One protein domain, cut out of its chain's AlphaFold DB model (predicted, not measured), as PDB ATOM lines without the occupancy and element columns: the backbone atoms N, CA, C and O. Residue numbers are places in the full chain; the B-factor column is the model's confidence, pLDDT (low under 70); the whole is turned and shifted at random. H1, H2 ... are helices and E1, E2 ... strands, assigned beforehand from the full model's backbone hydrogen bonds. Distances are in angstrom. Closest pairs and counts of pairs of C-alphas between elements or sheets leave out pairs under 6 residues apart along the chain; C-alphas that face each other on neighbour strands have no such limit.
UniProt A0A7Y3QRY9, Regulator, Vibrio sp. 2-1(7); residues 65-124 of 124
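AT A GLANCE: This is residues 65 to 124 of the 124 residues of the protein "Regulator" of Vibrio sp. 2-1(7) (UniProt A0A7Y3QRY9). A small head of three short strands, E1, E2 and E3, sits at one end of a long helical arm: H1 starts at the head and leads away from it, and H2 carries the arm on to the far end. Residues 95 to 124 stick out free of the head and make the length. The printed part has 60 residues, with three named strands and then two named helices along the chain; the sheet, in the order E1, E2, E3, is antiparallel, and the class is mixed, helices and strands. The whole is extended, with a radius of gyration of the C-alphas of 20.0 A and spans of 59 by 22 by 15 A.

HOW THE PARTS SIT: Begin at E1, residues 72 to 74, which forms an antiparallel hairpin with E2, residues 77 to 79; look for N 74 and O 77, 2.8 A apart. E2 forms the next hairpin with E3, residues 85 to 87, where N 86 and O 78 are 2.8 A apart. The three make a meander, each strand the antiparallel neighbour of the one before. H1, residues 88 to 100, only grazes this sheet, with its residues 88 to 94; its closest C-alphas to E2 are those of Thr 88 and Arg 77, 6.8 A apart. H2, residues 103 to 123, is not on the sheet, and H1 and H2 meet only through their link. In H1 and H2 every O i to N i+4 pair is within hydrogen-bond range.

IN THESE COORDINATES: Find C-alpha 72 at (124.291, 97.294, 116.932), where E1 begins; E1 and E2 are 6.3 A long each, E3 6.6 A. From C-alpha 88 at (116.915, 102.074, 127.034), H1 runs 18.2 A. H2 runs 30.3 A to C-alpha 123 at (71.479, 99.416, 139.789).

THE WHOLE: The C-alphas of His 75 and Ser 124, the two farthest apart, are 59.5 A apart. The printed part has no cut, and the four links between its elements are tight. Look for pLDDT under 70 at residues 101 to 102 and 124; the mean of the printed part is 87.4.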
ATOM      1  N   HIS A  65     124.566  84.947 118.732       83.62
ATOM      2  CA  HIS A  65     123.319  84.265 118.429       83.62
ATOM      3  C   HIS A  65     122.663  84.896 117.191       83.62
ATOM      4  O   HIS A  65     122.705  86.116 117.024       83.62
ATOM      5  N   SER A  66     122.050  84.075 116.334       85.62
ATOM      6  CA  SER A  66     121.468  84.506 115.050       85.62
ATOM      7  C   SER A  66     120.471  85.654 115.196       85.62
ATOM      8  O   SER A  66     120.409  86.533 114.345       85.62
ATOM      9  N   ASP A  67     119.734  85.674 116.302       86.75
ATOM     10  CA  ASP A  67     118.677  86.659 116.556       86.75
ATOM     11  C   ASP A  67     119.221  88.073 116.798       86.75
ATOM     12  O   ASP A  67     118.495  89.053 116.657       86.75
ATOM     13  N   TRP A  68     120.507  88.186 117.138       85.50
ATOM     14  CA  TRP A  68     121.184  89.464 117.342       85.50
ATOM     15  C   TRP A  68     121.906  89.959 116.085       85.50
ATOM     16  O   TRP A  68     122.505  91.037 116.101       85.50
ATOM     17  N   VAL A  69     121.850  89.210 114.978       83.75
ATOM     18  CA  VAL A  69     122.452  89.633 113.710       83.75
ATOM     19  C   VAL A  69     121.774  90.912 113.219       83.75
ATOM     20  O   VAL A  69     120.556  90.985 113.081       83.75
ATOM     21  N   GLY A  70     122.586  91.934 112.946       84.31
ATOM     22  CA  GLY A  70     122.118  93.249 112.503       84.31
ATOM     23  C   GLY A  70     121.733  94.201 113.638       84.31
ATOM     24  O   GLY A  70     121.445  95.361 113.355       84.31
ATOM     25  N   PHE A  71     121.767  93.758 114.899       87.81
ATOM     26  CA  PHE A  71     121.642  94.654 116.044       87.81
ATOM     27  C   PHE A  71     123.005  95.235 116.434       87.81
ATOM     28  O   PHE A  71     123.995  94.511 116.551       87.81
ATOM     29  N   VAL A  72     123.051  96.548 116.661       86.50
ATOM     30  CA  VAL A  72     124.291  97.294 116.932       86.50
ATOM     31  C   VAL A  72     124.048  98.315 118.042       86.50
ATOM     32  O   VAL A  72     123.022  98.988 118.039       86.50
ATOM     33  N   MET A  73     124.982  98.494 118.978       87.56
ATOM     34  CA  MET A  73     124.930  99.641 119.894       87.56
ATOM     35  C   MET A  73     125.528 100.875 119.224       87.56
ATOM     36  O   MET A  73     126.710 100.914 118.877       87.56
ATOM     37  N   LYS A  74     124.715 101.923 119.089       84.19
ATOM     38  CA  LYS A  74     125.148 103.271 118.713       84.19
ATOM     39  C   LYS A  74     125.055 104.170 119.937       84.19
ATOM     40  O   LYS A  74     123.989 104.697 120.240       84.19
ATOM     41  N   HIS A  75     126.189 104.370 120.608       82.06
ATOM     42  CA  HIS A  75     126.290 105.163 121.840       82.06
ATOM     43  C   HIS A  75     125.297 104.694 122.919       82.06
ATOM     44  O   HIS A  75     125.501 103.644 123.520       82.06
ATOM     45  N   ASP A  76     124.233 105.460 123.154       84.62
ATOM     46  CA  ASP A  76     123.202 105.247 124.173       84.62
ATOM     47  C   ASP A  76     121.960 104.504 123.641       84.62
ATOM     48  O   ASP A  76     120.953 104.385 124.346       84.62
ATOM     49  N   ARG A  77     121.999 104.022 122.390       91.62
ATOM     50  CA  ARG A  77     120.849 103.417 121.703       91.62
ATOM     51  C   ARG A  77     121.184 102.090 121.041       91.62
ATOM     52  O   ARG A  77     122.273 101.900 120.504       91.62
ATOM     53  N   LEU A  78     120.194 101.206 121.027       92.31
ATOM     54  CA  LEU A  78     120.207  99.951 120.290       92.31
ATOM     55  C   LEU A  78     119.646 100.189 118.884       92.31
ATOM     56  O   LEU A  78     118.481 100.544 118.733       92.31
ATOM     57  N   GLU A  79     120.462 100.008 117.858       92.25
ATOM     58  CA  GLU A  79     120.030 100.000 116.465       92.25
ATOM     59  C   GLU A  79     119.505  98.613 116.090       92.25
ATOM     60  O   GLU A  79     120.187  97.610 116.297       92.25
ATOM     61  N   SER A  80     118.288  98.558 115.550       90.75
ATOM     62  CA  SER A  80     117.701  97.340 114.990       90.75
ATOM     63  C   SER A  80     118.247  97.042 113.584       90.75
ATOM     64  O   SER A  80     118.734  97.954 112.913       90.75
ATOM     65  N   PRO A  81     118.037  95.825 113.045       88.69
ATOM     66  CA  PRO A  81     118.406  95.485 111.664       88.69
ATOM     67  C   PRO A  81     117.735  96.368 110.601       88.69
ATOM     68  O   PRO A  81     118.195  96.459 109.469       88.69
ATOM     69  N   THR A  82     116.637  97.034 110.966       91.25
ATOM     70  CA  THR A  82     115.927  98.006 110.124       91.25
ATOM     71  C   THR A  82     116.494  99.429 110.220       91.25
ATOM     72  O   THR A  82     115.948 100.340 109.603       91.25
ATOM     73  N   GLY A  83     117.556  99.645 111.003       88.75
ATOM     74  CA  GLY A  83     118.180 100.950 111.244       88.75
ATOM     75  C   GLY A  83     117.462 101.817 112.285       88.75
ATOM     76  O   GLY A  83     117.795 102.991 112.456       88.75
ATOM     77  N   LYS A  84     116.453 101.283 112.988       91.88
ATOM     78  CA  LYS A  84     115.712 102.040 114.006       91.88
ATOM     79  C   LYS A  84     116.512 102.090 115.300       91.88
ATOM     80  O   LYS A  84     116.910 101.059 115.826       91.88
ATOM     81  N   LEU A  85     116.670 103.288 115.856       93.38
ATOM     82  CA  LEU A  85     117.319 103.492 117.148       93.38
ATOM     83  C   LEU A  85     116.308 103.390 118.295       93.38
ATOM     84  O   LEU A  85     115.356 104.169 118.372       93.38
ATOM     85  N   ILE A  86     116.548 102.462 119.210       93.94
ATOM     86  CA  ILE A  86     115.728 102.189 120.389       93.94
ATOM     87  C   ILE A  86     116.503 102.655 121.624       93.94
ATOM     88  O   ILE A  86     117.652 102.272 121.834       93.94
ATOM     89  N   SER A  87     115.893 103.525 122.433       94.44
ATOM     90  CA  SER A  87     116.471 103.944 123.715       94.44
ATOM     91  C   SER A  87     116.302 102.857 124.774       94.44
ATOM     92  O   SER A  87     115.418 102.009 124.666       94.44
ATOM     93  N   THR A  88     117.080 102.937 125.851       92.62
ATOM     94  CA  THR A  88     116.915 102.074 127.034       92.62
ATOM     95  C   THR A  88     115.480 102.085 127.565       92.62
ATOM     96  O   THR A  88     114.905 101.029 127.804       92.62
ATOM     97  N   GLN A  89     114.854 103.263 127.653       93.38
ATOM     98  CA  GLN A  89     113.444 103.397 128.035       93.38
ATOM     99  C   GLN A  89     112.499 102.718 127.037       93.38
ATOM    100  O   GLN A  89     111.535 102.085 127.443       93.38
ATOM    101  N   GLY A  90     112.788 102.793 125.734       93.38
ATOM    102  CA  GLY A  90     112.013 102.078 124.718       93.38
ATOM    103  C   GLY A  90     112.100 100.558 124.867       93.38
ATOM    104  O   GLY A  90     111.095  99.877 124.686       93.38
ATOM    105  N   ILE A  91     113.270 100.034 125.245       92.94
ATOM    106  CA  ILE A  91     113.456  98.606 125.548       92.94
ATOM    107  C   ILE A  91     112.640  98.221 126.788       92.94
ATOM    108  O   ILE A  91     111.914  97.231 126.744       92.94
ATOM    109  N   LEU A  92     112.702  99.019 127.861       93.62
ATOM    110  CA  LEU A  92     111.934  98.775 129.089       93.62
ATOM    111  C   LEU A  92     110.426  98.793 128.839       93.62
ATOM    112  O   LEU A  92     109.726  97.891 129.283       93.62
ATOM    113  N   VAL A  93     109.930  99.783 128.092       92.75
ATOM    114  CA  VAL A  93     108.513  99.861 127.707       92.75
ATOM    115  C   VAL A  93     108.123  98.657 126.852       92.75
ATOM    116  O   VAL A  93     107.072  98.074 127.086       92.75
ATOM    117  N   GLY A  94     108.968  98.249 125.902       89.62
ATOM    118  CA  GLY A  94     108.738  97.044 125.104       89.62
ATOM    119  C   GLY A  94     108.625  95.782 125.964       89.62
ATOM    120  O   GLY A  94     107.674  95.028 125.794       89.62
ATOM    121  N   SER A  95     109.544  95.588 126.917       89.44
ATOM    122  CA  SER A  95     109.495  94.467 127.873       89.44
ATOM    123  C   SER A  95     108.221  94.510 128.711       89.44
ATOM    124  O   SER A  95     107.489  93.529 128.766       89.44
ATOM    125  N   ALA A  96     107.909  95.674 129.288       86.88
ATOM    126  CA  ALA A  96     106.726  95.862 130.117       86.88
ATOM    127  C   ALA A  96     105.433  95.579 129.340       86.88
ATOM    128  O   ALA A  96     104.548  94.929 129.873       86.88
ATOM    129  N   LEU A  97     105.319  96.010 128.081       83.94
ATOM    130  CA  LEU A  97     104.144  95.729 127.250       83.94
ATOM    131  C   LEU A  97     103.985  94.233 126.953       83.94
ATOM    132  O   LEU A  97     102.873  93.720 127.024       83.94
ATOM    133  N   ILE A  98     105.086  93.529 126.675       85.56
ATOM    134  CA  ILE A  98     105.073  92.071 126.475       85.56
ATOM    135  C   ILE A  98     104.657  91.349 127.770       85.56
ATOM    136  O   ILE A  98     103.926  90.363 127.722       85.56
ATOM    137  N   GLU A  99     105.088  91.846 128.932       80.38
ATOM    138  CA  GLU A  99     104.707  91.313 130.247       80.38
ATOM    139  C   GLU A  99     103.238  91.610 130.612       80.38
ATOM    140  O   GLU A  99     102.550  90.748 131.165       80.38
ATOM    141  N   ILE A 100     102.741  92.805 130.278       71.44
ATOM    142  CA  ILE A 100     101.348  93.267 130.458       71.44
ATOM    143  C   ILE A 100     100.381  92.440 129.601       71.44
ATOM    144  O   ILE A 100      99.303  92.059 130.048       71.44
ATOM    145  N   GLU A 101     100.784  92.048 128.391       62.25
ATOM    146  CA  GLU A 101     100.019  91.095 127.575       62.25
ATOM    147  C   GLU A 101      99.956  89.674 128.178       62.25
ATOM    148  O   GLU A 101      99.328  88.784 127.596       62.25
ATOM    149  N   SER A 102     100.536  89.429 129.363       64.81
ATOM    150  CA  SER A 102     100.352  88.152 130.050       64.81
ATOM    151  C   SER A 102      98.875  87.919 130.390       64.81
ATOM    152  O   SER A 102      98.149  88.802 130.852       64.81
ATOM    153  N   GLU A 103      98.416  86.682 130.180       70.56
ATOM    154  CA  GLU A 103      97.037  86.208 130.390       70.56
ATOM    155  C   GLU A 103      96.347  86.722 131.662       70.56
ATOM    156  O   GLU A 103      95.114  86.764 131.729       70.56
ATOM    157  N   LEU A 104      97.121  87.047 132.697       75.12
ATOM    158  CA  LEU A 104      96.623  87.536 133.970       75.12
ATOM    159  C   LEU A 104      95.857  88.855 133.814       75.12
ATOM    160  O   LEU A 104      94.785  89.013 134.403       75.12
ATOM    161  N   GLU A 105      96.357  89.778 132.996       74.62
ATOM    162  CA  GLU A 105      95.741  91.091 132.808       74.62
ATOM    163  C   GLU A 105      94.465  90.991 131.964       74.62
ATOM    164  O   GLU A 105      93.443  91.604 132.291       74.62
ATOM    165  N   ILE A 106      94.456  90.096 130.968       79.19
ATOM    166  CA  ILE A 106      93.260  89.741 130.188       79.19
ATOM    167  C   ILE A 106      92.193  89.107 131.092       79.19
ATOM    168  O   ILE A 106      91.026  89.517 131.064       79.19
ATOM    169  N   LYS A 107      92.565  88.129 131.931       83.69
ATOM    170  CA  LYS A 107      91.646  87.461 132.875       83.69
ATOM    171  C   LYS A 107      91.072  88.452 133.888       83.69
ATOM    172  O   LYS A 107      89.863  88.439 134.151       83.69
ATOM    173  N   THR A 108      91.912  89.341 134.410       85.69
ATOM    174  CA  THR A 108      91.520  90.361 135.391       85.69
ATOM    175  C   THR A 108      90.583  91.389 134.764       85.69
ATOM    176  O   THR A 108      89.487  91.609 135.284       85.69
ATOM    177  N   SER A 109      90.928  91.924 133.591       87.25
ATOM    178  CA  SER A 109      90.098  92.877 132.841       87.25
ATOM    179  C   SER A 109      88.745  92.279 132.450       87.25
ATOM    180  O   SER A 109      87.700  92.911 132.622       87.25
ATOM    181  N   THR A 110      88.728  91.020 132.004       91.06
ATOM    182  CA  THR A 110      87.486  90.303 131.675       91.06
ATOM    183  C   THR A 110      86.588  90.143 132.903       91.06
ATOM    184  O   THR A 110      85.366  90.295 132.811       91.06
ATOM    185  N   THR A 111      87.177  89.854 134.064       93.69
ATOM    186  CA  THR A 111      86.446  89.699 135.329       93.69
ATOM    187  C   THR A 111      85.887  91.034 135.817       93.69
ATOM    188  O   THR A 111      84.700  91.114 136.136       93.69
ATOM    189  N   LEU A 112      86.691  92.099 135.781       95.75
ATOM    190  CA  LEU A 112      86.270  93.468 136.101       95.75
ATOM    191  C   LEU A 112      85.083  93.915 135.242       95.75
ATOM    192  O   LEU A 112      84.082  94.399 135.773       95.75
ATOM    193  N   LEU A 113      85.140  93.679 133.929       95.62
ATOM    194  CA  LEU A 113      84.045  94.012 133.015       95.62
ATOM    195  C   LEU A 113      82.765  93.217 133.311       95.62
ATOM    196  O   LEU A 113      81.669  93.773 133.219       95.62
ATOM    197  N   LYS A 114      82.874  91.933 133.681       96.19
ATOM    198  CA  LYS A 114      81.713  91.122 134.096       96.19
ATOM    199  C   LYS A 114      81.065  91.683 135.360       96.19
ATOM    200  O   LYS A 114      79.847  91.852 135.387       96.19
ATOM    201  N   ILE A 115      81.868  92.008 136.372       97.12
ATOM    202  CA  ILE A 115      81.381  92.585 137.631       97.12
ATOM    203  C   ILE A 115      80.698  93.931 137.368       97.12
ATOM    204  O   ILE A 115      79.569  94.131 137.808       97.12
ATOM    205  N   ALA A 116      81.325  94.820 136.593       96.44
ATOM    206  CA  ALA A 116      80.765  96.130 136.261       96.44
ATOM    207  C   ALA A 116      79.412  96.031 135.532       96.44
ATOM    208  O   ALA A 116      78.485  96.777 135.849       96.44
ATOM    209  N   ARG A 117      79.261  95.087 134.590       96.19
ATOM    210  CA  ARG A 117      77.979  94.840 133.898       96.19
ATOM    211  C   ARG A 117      76.900  94.330 134.848       96.19
ATOM    212  O   ARG A 117      75.775  94.812 134.786       96.19
ATOM    213  N   ASN A 118      77.239  93.398 135.736       96.88
ATOM    214  CA  ASN A 118      76.290  92.885 136.722       96.88
ATOM    215  C   ASN A 118      75.861  93.973 137.713       96.88
ATOM    216  O   ASN A 118      74.675  94.099 137.986       96.88
ATOM    217  N   LEU A 119      76.798  94.796 138.194       96.06
ATOM    218  CA  LEU A 119      76.486  95.946 139.046       96.06
ATOM    219  C   LEU A 119      75.553  96.931 138.343       96.06
ATOM    220  O   LEU A 119      74.553  97.331 138.925       96.06
ATOM    221  N   LYS A 120      75.824  97.262 137.074       96.88
ATOM    222  CA  LYS A 120      74.931  98.108 136.276       96.88
ATOM    223  C   LYS A 120      73.514  97.532 136.210       96.88
ATOM    224  O   LYS A 120      72.573  98.288 136.390       96.88
ATOM    225  N   ASN A 121      73.380  96.224 135.988       94.12
ATOM    226  CA  ASN A 121      72.082  95.551 135.907       94.12
ATOM    227  C   ASN A 121      71.353  95.465 137.260       94.12
ATOM    228  O   ASN A 121      70.141  95.312 137.278       94.12
ATOM    229  N   LEU A 122      72.078  95.514 138.382       91.62
ATOM    230  CA  LEU A 122      71.494  95.570 139.730       91.62
ATOM    231  C   LEU A 122      71.085  96.991 140.131       91.62
ATOM    232  O   LEU A 122      70.237  97.166 140.999       91.62
ATOM    233  N   MET A 123      71.734  97.996 139.541       87.06
ATOM    234  CA  MET A 123      71.479  99.416 139.789       87.06
ATOM    235  C   MET A 123      70.485 100.039 138.793       87.06
ATOM    236  O   MET A 123      70.159 101.216 138.937       87.06
ATOM    237  N   SER A 124      70.041  99.281 137.784       60.06
ATOM    238  CA  SER A 124      69.006  99.651 136.808       60.06
ATOM    239  C   SER A 124      67.678  98.994 137.142       60.06
ATOM    240  O   SER A 124      66.648  99.689 137.047       60.06
TER     241      SER A 124